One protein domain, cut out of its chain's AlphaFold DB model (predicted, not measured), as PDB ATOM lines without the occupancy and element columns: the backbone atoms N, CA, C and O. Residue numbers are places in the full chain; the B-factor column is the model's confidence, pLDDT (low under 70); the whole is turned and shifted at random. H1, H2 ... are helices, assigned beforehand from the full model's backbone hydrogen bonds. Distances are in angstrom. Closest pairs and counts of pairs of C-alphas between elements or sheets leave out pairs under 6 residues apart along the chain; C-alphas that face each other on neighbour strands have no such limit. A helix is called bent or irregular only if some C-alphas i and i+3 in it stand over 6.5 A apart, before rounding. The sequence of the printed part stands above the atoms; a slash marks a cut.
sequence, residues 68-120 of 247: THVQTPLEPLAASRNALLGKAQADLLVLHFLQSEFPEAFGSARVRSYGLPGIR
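AT A GLANCE: This is residues 68 to 120 of the 247 residues of the protein "FAD-dependent oxidoreductase" of Alphaproteobacteria bacterium (UniProt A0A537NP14). One long helix, H1, makes the axis of a rod, and the chain before and after it runs back alongside: residues 68 to 75 lead along its first half to its beginning, and from its far end the short helix H2 turns the chain round into an unnamed stretch, residues 107 to 120, which returns along H1. Residues 100 to 105, at that far end, stick out. The printed part has 53 residues with two named helices, H1 then H2, and no named strand; the class is all helix. The whole is loose, with a radius of gyration of the C-alphas of 13.0 A, and spans 41 by 18 by 17 A.

HOW THE PARTS SIT: Start at Thr 68 and read on to H1, residues 76 to 101. In the backbone of H1, 20 of the 22 O i to N i+4 pairs are within hydrogen-bond range, while H2, residues 103 to 106, is too short for such a pair. H1 and H2 are close but not clearly touching, with 2 pairs of C-alphas within 8 A; their closest C-alphas, those of Gln 99 and Phe 106, are 5.1 A apart.

IN THESE COORDINATES: Find C-alpha 76 at (194.672, 227.385, 256.499); from there H1 runs 36.0 A to C-alpha 101 at (227.376, 217.924, 244.795). H1 is irregular, but only just: C-alphas 95 and 98 are 6.6 A apart. H2 spans 5.1 A and ends at C-alpha 106, at (226.481, 226.587, 244.092).

THE WHOLE: Look at Glu 75 and Glu 104 for the two C-alphas farthest apart, 41.6 A. The printed part has no cut, and the link from H1 to H2 is tight. The mean pLDDT of the printed part is 82.3; residues 68, 69 and 71 are under 70.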
ATOM      1  N   THR A  68     209.092 221.236 244.892       62.94
ATOM      2  CA  THR A  68     208.627 220.417 246.009       62.94
ATOM      3  C   THR A  68     207.240 219.848 245.710       62.94
ATOM      4  O   THR A  68     206.262 220.569 245.512       62.94
ATOM      5  N   HIS A  69     207.129 218.519 245.662       68.62
ATOM      6  CA  HIS A  69     205.845 217.822 245.518       68.62
ATOM      7  C   HIS A  69     205.089 217.835 246.852       68.62
ATOM      8  O   HIS A  69     204.924 216.810 247.509       68.62
ATOM      9  N   VAL A  70     204.659 219.028 247.268       73.19
ATOM     10  CA  VAL A  70     203.847 219.239 248.468       73.19
ATOM     11  C   VAL A  70     202.423 219.566 248.062       73.19
ATOM     12  O   VAL A  70     202.188 220.376 247.165       73.19
ATOM     13  N   GLN A  71     201.462 218.955 248.746       69.62
ATOM     14  CA  GLN A  71     200.052 219.246 248.541       69.62
ATOM     15  C   GLN A  71     199.742 220.703 248.921       69.62
ATOM     16  O   GLN A  71     200.258 221.215 249.921       69.62
ATOM     17  N   THR A  72     198.845 221.346 248.172       73.50
ATOM     18  CA  THR A  72     198.322 222.692 248.468       73.50
ATOM     19  C   THR A  72     196.901 222.568 249.038       73.50
ATOM     20  O   THR A  72     195.934 222.655 248.282       73.50
ATOM     21  N   PRO A  73     196.736 222.292 250.346       72.94
ATOM     22  CA  PRO A  73     195.421 222.121 250.956       72.94
ATOM     23  C   PRO A  73     194.678 223.458 251.052       72.94
ATOM     24  O   PRO A  73     195.285 224.524 251.157       72.94
ATOM     25  N   LEU A  74     193.344 223.386 251.054       75.94
ATOM     26  CA  LEU A  74     192.471 224.560 251.174       75.94
ATOM     27  C   LEU A  74     192.310 225.044 252.626       75.94
ATOM     28  O   LEU A  74     191.912 226.184 252.851       75.94
ATOM     29  N   GLU A  75     192.601 224.188 253.610       81.12
ATOM     30  CA  GLU A  75     192.490 224.531 255.029       81.12
ATOM     31  C   GLU A  75     193.732 225.329 255.492       81.12
ATOM     32  O   GLU A  75     194.862 224.899 255.232       81.12
ATOM     33  N   PRO A  76     193.563 226.489 256.162       80.38
ATOM     34  CA  PRO A  76     194.672 227.385 256.499       80.38
ATOM     35  C   PRO A  76     195.798 226.773 257.345       80.38
ATOM     36  O   PRO A  76     196.976 227.065 257.100       80.38
ATOM     37  N   LEU A  77     195.482 225.942 258.343       85.06
ATOM     38  CA  LEU A  77     196.492 225.308 259.196       85.06
ATOM     39  C   LEU A  77     197.272 224.243 258.420       85.06
ATOM     40  O   LEU A  77     198.499 224.186 258.523       85.06
ATOM     41  N   ALA A  78     196.590 223.437 257.609       80.75
ATOM     42  CA  ALA A  78     197.209 222.458 256.727       80.75
ATOM     43  C   ALA A  78     198.114 223.142 255.690       80.75
ATOM     44  O   ALA A  78     199.247 222.709 255.480       80.75
ATOM     45  N   ALA A  79     197.667 224.259 255.106       80.75
ATOM     46  CA  ALA A  79     198.453 225.031 254.143       80.75
ATOM     47  C   ALA A  79     199.717 225.602 254.795       80.75
ATOM     48  O   ALA A  79     200.805 225.535 254.222       80.75
ATOM     49  N   SER A  80     199.591 226.092 256.031       84.31
ATOM     50  CA  SER A  80     200.716 226.601 256.819       84.31
ATOM     51  C   SER A  80     201.736 225.503 257.139       84.31
ATOM     52  O   SER A  80     202.939 225.720 256.999       84.31
ATOM     53  N   ARG A  81     201.275 224.303 257.515       86.31
ATOM     54  CA  ARG A  81     202.147 223.142 257.769       86.31
ATOM     55  C   ARG A  81     202.881 222.698 256.505       86.31
ATOM     56  O   ARG A  81     204.098 222.525 256.542       86.31
ATOM     57  N   ASN A  82     202.176 222.592 255.381       84.12
ATOM     58  CA  ASN A  82     202.783 222.209 254.106       84.12
ATOM     59  C   ASN A  82     203.755 223.267 253.582       84.12
ATOM     60  O   ASN A  82     204.779 222.917 252.999       84.12
ATOM     61  N   ALA A  83     203.507 224.551 253.850       84.88
ATOM     62  CA  ALA A  83     204.472 225.601 253.555       84.88
ATOM     63  C   ALA A  83     205.787 225.397 254.326       84.88
ATOM     64  O   ALA A  83     206.854 225.541 253.742       84.88
ATOM     65  N   LEU A  84     205.740 225.029 255.612       87.69
ATOM     66  CA  LEU A  84     206.950 224.741 256.397       87.69
ATOM     67  C   LEU A  84     207.697 223.511 255.864       87.69
ATOM     68  O   LEU A  84     208.918 223.556 255.732       87.69
ATOM     69  N   LEU A  85     206.971 222.452 255.493       85.88
ATOM     70  CA  LEU A  85     207.559 221.261 254.876       85.88
ATOM     71  C   LEU A  85     208.249 221.593 253.542       85.88
ATOM     72  O   LEU A  85     209.389 221.191 253.318       85.88
ATOM     73  N   GLY A  86     207.594 222.377 252.683       84.81
ATOM     74  CA  GLY A  86     208.170 222.828 251.415       84.81
ATOM     75  C   GLY A  86     209.424 223.687 251.599       84.81
ATOM     76  O   GLY A  86     210.378 223.543 250.838       84.81
ATOM     77  N   LYS A  87     209.465 224.535 252.635       86.50
ATOM     78  CA  LYS A  87     210.661 225.321 252.986       86.50
ATOM     79  C   LYS A  87     211.825 224.426 253.399       86.50
ATOM     80  O   LYS A  87     212.912 224.573 252.854       86.50
ATOM     81  N   ALA A  88     211.572 223.459 254.279       86.50
ATOM     82  CA  ALA A  88     212.591 222.505 254.708       86.50
ATOM     83  C   ALA A  88     213.150 221.687 253.529       86.50
ATOM     84  O   ALA A  88     214.356 221.483 253.442       86.50
ATOM     85  N   GLN A  89     212.302 221.266 252.582       85.69
ATOM     86  CA  GLN A  89     212.762 220.586 251.364       85.69
ATOM     87  C   GLN A  89     213.620 221.492 250.468       85.69
ATOM     88  O   GLN A  89     214.641 221.042 249.951       85.69
ATOM     89  N   ALA A  90     213.242 222.765 250.306       84.38
ATOM     90  CA  ALA A  90     214.041 223.730 249.551       84.38
ATOM     91  C   ALA A  90     215.419 223.963 250.197       84.38
ATOM     92  O   ALA A  90     216.422 224.035 249.486       84.38
ATOM     93  N   ASP A  91     215.480 224.010 251.529       86.19
ATOM     94  CA  ASP A  91     216.740 224.112 252.268       86.19
ATOM     95  C   ASP A  91     217.616 222.881 252.083       86.19
ATOM     96  O   ASP A  91     218.806 223.022 251.822       86.19
ATOM     97  N   LEU A  92     217.046 221.678 252.157       85.81
ATOM     98  CA  LEU A  92     217.799 220.448 251.903       85.81
ATOM     99  C   LEU A  92     218.355 220.414 250.476       85.81
ATOM    100  O   LEU A  92     219.511 220.052 250.270       85.81
ATOM    101  N   LEU A  93     217.573 220.843 249.485       82.06
ATOM    102  CA  LEU A  93     218.048 220.900 248.108       82.06
ATOM    103  C   LEU A  93     219.192 221.911 247.943       82.06
ATOM    104  O   LEU A  93     220.213 221.581 247.352       82.06
ATOM    105  N   VAL A  94     219.041 223.141 248.444       79.06
ATOM    106  CA  VAL A  94     220.029 224.209 248.208       79.06
ATOM    107  C   VAL A  94     221.241 224.087 249.129       79.06
ATOM    108  O   VAL A  94     222.370 224.189 248.659       79.06
ATOM    109  N   LEU A  95     221.022 223.901 250.430       78.62
ATOM    110  CA  LEU A  95     222.079 223.918 251.445       78.62
ATOM    111  C   LEU A  95     222.792 222.576 251.588       78.62
ATOM    112  O   LEU A  95     223.947 222.560 251.994       78.62
ATOM    113  N   HIS A  96     222.114 221.461 251.310       80.94
ATOM    114  CA  HIS A  96     222.756 220.149 251.328       80.94
ATOM    115  C   HIS A  96     223.134 219.722 249.919       80.94
ATOM    116  O   HIS A  96     224.315 219.708 249.615       80.94
ATOM    117  N   PHE A  97     222.167 219.444 249.047       88.19
ATOM    118  CA  PHE A  97     222.458 218.779 247.775       88.19
ATOM    119  C   PHE A  97     223.259 219.645 246.788       88.19
ATOM    120  O   PHE A  97     224.340 219.259 246.364       88.19
ATOM    121  N   LEU A  98     222.769 220.832 246.414       89.19
ATOM    122  CA  LEU A  98     223.433 221.645 245.387       89.19
ATOM    123  C   LEU A  98     224.811 222.135 245.839       89.19
ATOM    124  O   LEU A  98     225.752 222.136 245.052       89.19
ATOM    125  N   GLN A  99     224.940 222.534 247.105       90.25
ATOM    126  CA  GLN A  99     226.223 222.946 247.671       90.25
ATOM    127  C   GLN A  99     227.219 221.789 247.806       90.25
ATOM    128  O   GLN A  99     228.407 222.028 247.596       90.25
ATOM    129  N   SER A 100     226.771 220.573 248.157       89.50
ATOM    130  CA  SER A 100     227.664 219.414 248.311       89.50
ATOM    131  C   SER A 100     228.087 218.821 246.975       89.50
ATOM    132  O   SER A 100     229.272 218.571 246.775       89.50
ATOM    133  N   GLU A 101     227.136 218.614 246.065       94.12
ATOM    134  CA  GLU A 101     227.376 217.924 244.795       94.12
ATOM    135  C   GLU A 101     227.991 218.846 243.742       94.12
ATOM    136  O   GLU A 101     228.760 218.405 242.891       94.12
ATOM    137  N   PHE A 102     227.676 220.144 243.800       92.88
ATOM    138  CA  PHE A 102     228.100 221.125 242.800       92.88
ATOM    139  C   PHE A 102     228.716 222.381 243.445       92.88
ATOM    140  O   PHE A 102     228.267 223.505 243.184       92.88
ATOM    141  N   PRO A 103     229.764 222.233 244.278       92.31
ATOM    142  CA  PRO A 103     230.324 223.330 245.066       92.31
ATOM    143  C   PRO A 103     230.897 224.462 244.206       92.31
ATOM    144  O   PRO A 103     230.809 225.625 244.598       92.31
ATOM    145  N   GLU A 104     231.427 224.154 243.018       93.38
ATOM    146  CA  GLU A 104     231.969 225.156 242.089       93.38
ATOM    147  C   GLU A 104     230.897 226.129 241.578       93.38
ATOM    148  O   GLU A 104     231.165 227.318 241.415       93.38
ATOM    149  N   ALA A 105     229.673 225.641 241.361       90.56
ATOM    150  CA  ALA A 105     228.562 226.447 240.859       90.56
ATOM    151  C   ALA A 105     227.697 227.029 241.988       90.56
ATOM    152  O   ALA A 105     227.229 228.165 241.891       90.56
ATOM    153  N   PHE A 106     227.477 226.267 243.066       91.94
ATOM    154  CA  PHE A 106     226.481 226.587 244.092       91.94
ATOM    155  C   PHE A 106     227.035 226.695 245.516       91.94
ATOM    156  O   PHE A 106     226.250 226.933 246.431       91.94
ATOM    157  N   GLY A 107     228.348 226.600 245.754       88.69
ATOM    158  CA  GLY A 107     228.927 226.617 247.111       88.69
ATOM    159  C   GLY A 107     228.542 227.850 247.951       88.69
ATOM    160  O   GLY A 107     228.346 227.775 249.169       88.69
ATOM    161  N   SER A 108     228.330 228.997 247.301       89.06
ATOM    162  CA  SER A 108     227.845 230.231 247.935       89.06
ATOM    163  C   SER A 108     226.345 230.499 247.740       89.06
ATOM    164  O   SER A 108     225.863 231.548 248.165       89.06
ATOM    165  N   ALA A 109     225.590 229.590 247.115       87.44
ATOM    166  CA  ALA A 109     224.160 229.766 246.866       87.44
ATOM    167  C   ALA A 109     223.384 229.806 248.183       87.44
ATOM    168  O   ALA A 109     223.659 229.026 249.086       87.44
ATOM    169  N   ARG A 110     222.402 230.694 248.322       84.75
ATOM    170  CA  ARG A 110     221.551 230.791 249.518       84.75
ATOM    171  C   ARG A 110     220.102 230.955 249.085       84.75
ATOM    172  O   ARG A 110     219.834 231.523 248.025       84.75
ATOM    173  N   VAL A 111     219.166 230.501 249.914       82.81
ATOM    174  CA  VAL A 111     217.743 230.739 249.664       82.81
ATOM    175  C   VAL A 111     217.422 232.198 249.993       82.81
ATOM    176  O   VAL A 111     217.506 232.619 251.142       82.81
ATOM    177  N   ARG A 112     217.079 232.989 248.970       81.44
ATOM    178  CA  ARG A 112     216.733 234.414 249.132       81.44
ATOM    179  C   ARG A 112     215.319 234.613 249.676       81.44
ATOM    180  O   ARG A 112     215.074 235.533 250.450       81.44
ATOM    181  N   SER A 113     214.380 233.792 249.226       78.62
ATOM    182  CA  SER A 113     212.979 233.832 249.634       78.62
ATOM    183  C   SER A 113     212.336 232.471 249.401       78.62
ATOM    184  O   SER A 113     212.757 231.715 248.527       78.62
ATOM    185  N   TYR A 114     211.297 232.172 250.177       79.25
ATOM    186  CA  TYR A 114     210.487 230.973 249.992       79.25
ATOM    187  C   TYR A 114     209.122 231.348 249.428       79.25
ATOM    188  O   TYR A 114     208.512 232.325 249.869       79.25
ATOM    189  N   GLY A 115     208.639 230.540 248.487       73.44
ATOM    190  CA  GLY A 115     207.266 230.614 248.002       73.44
ATOM    191  C   GLY A 115     206.262 230.004 248.983       73.44
ATOM    192  O   GLY A 115     206.619 229.368 249.978       73.44
ATOM    193  N   LEU A 116     204.982 230.198 248.676       73.88
ATOM    194  CA  LEU A 116     203.893 229.406 249.248       73.88
ATOM    195  C   LEU A 116     203.682 228.146 248.393       73.88
ATOM    196  O   LEU A 116     204.058 228.157 247.217       73.88
ATOM    197  N   PRO A 117     203.063 227.079 248.936       73.88
ATOM    198  CA  PRO A 117     202.616 225.946 248.134       73.88
ATOM    199  C   PRO A 117     201.845 226.430 246.900       73.88
ATOM    200  O   PRO A 117     200.869 227.179 246.997       73.88
ATOM    201  N   GLY A 118     202.359 226.074 245.723       71.25
ATOM    202  CA  GLY A 118     201.892 226.634 244.464       71.25
ATOM    203  C   GLY A 118     200.548 226.047 244.050       71.25
ATOM    204  O   GLY A 118     200.391 224.828 243.969       71.25
ATOM    205  N   ILE A 119     199.588 226.907 243.711       74.25
ATOM    206  CA  ILE A 119     198.375 226.480 243.010       74.25
ATOM    207  C   ILE A 119     198.747 226.216 241.544       74.25
ATOM    208  O   ILE A 119     199.152 227.132 240.817       74.25
ATOM    209  N   ARG A 120     198.651 224.951 241.116       74.00
ATOM    210  CA  ARG A 120     199.113 224.510 239.787       74.00
ATOM    211  C   ARG A 120     198.155 224.893 238.656       74.00
ATOM    212  O   ARG A 120     198.606 225.066 237.527       74.00
TER     213      ARG A 120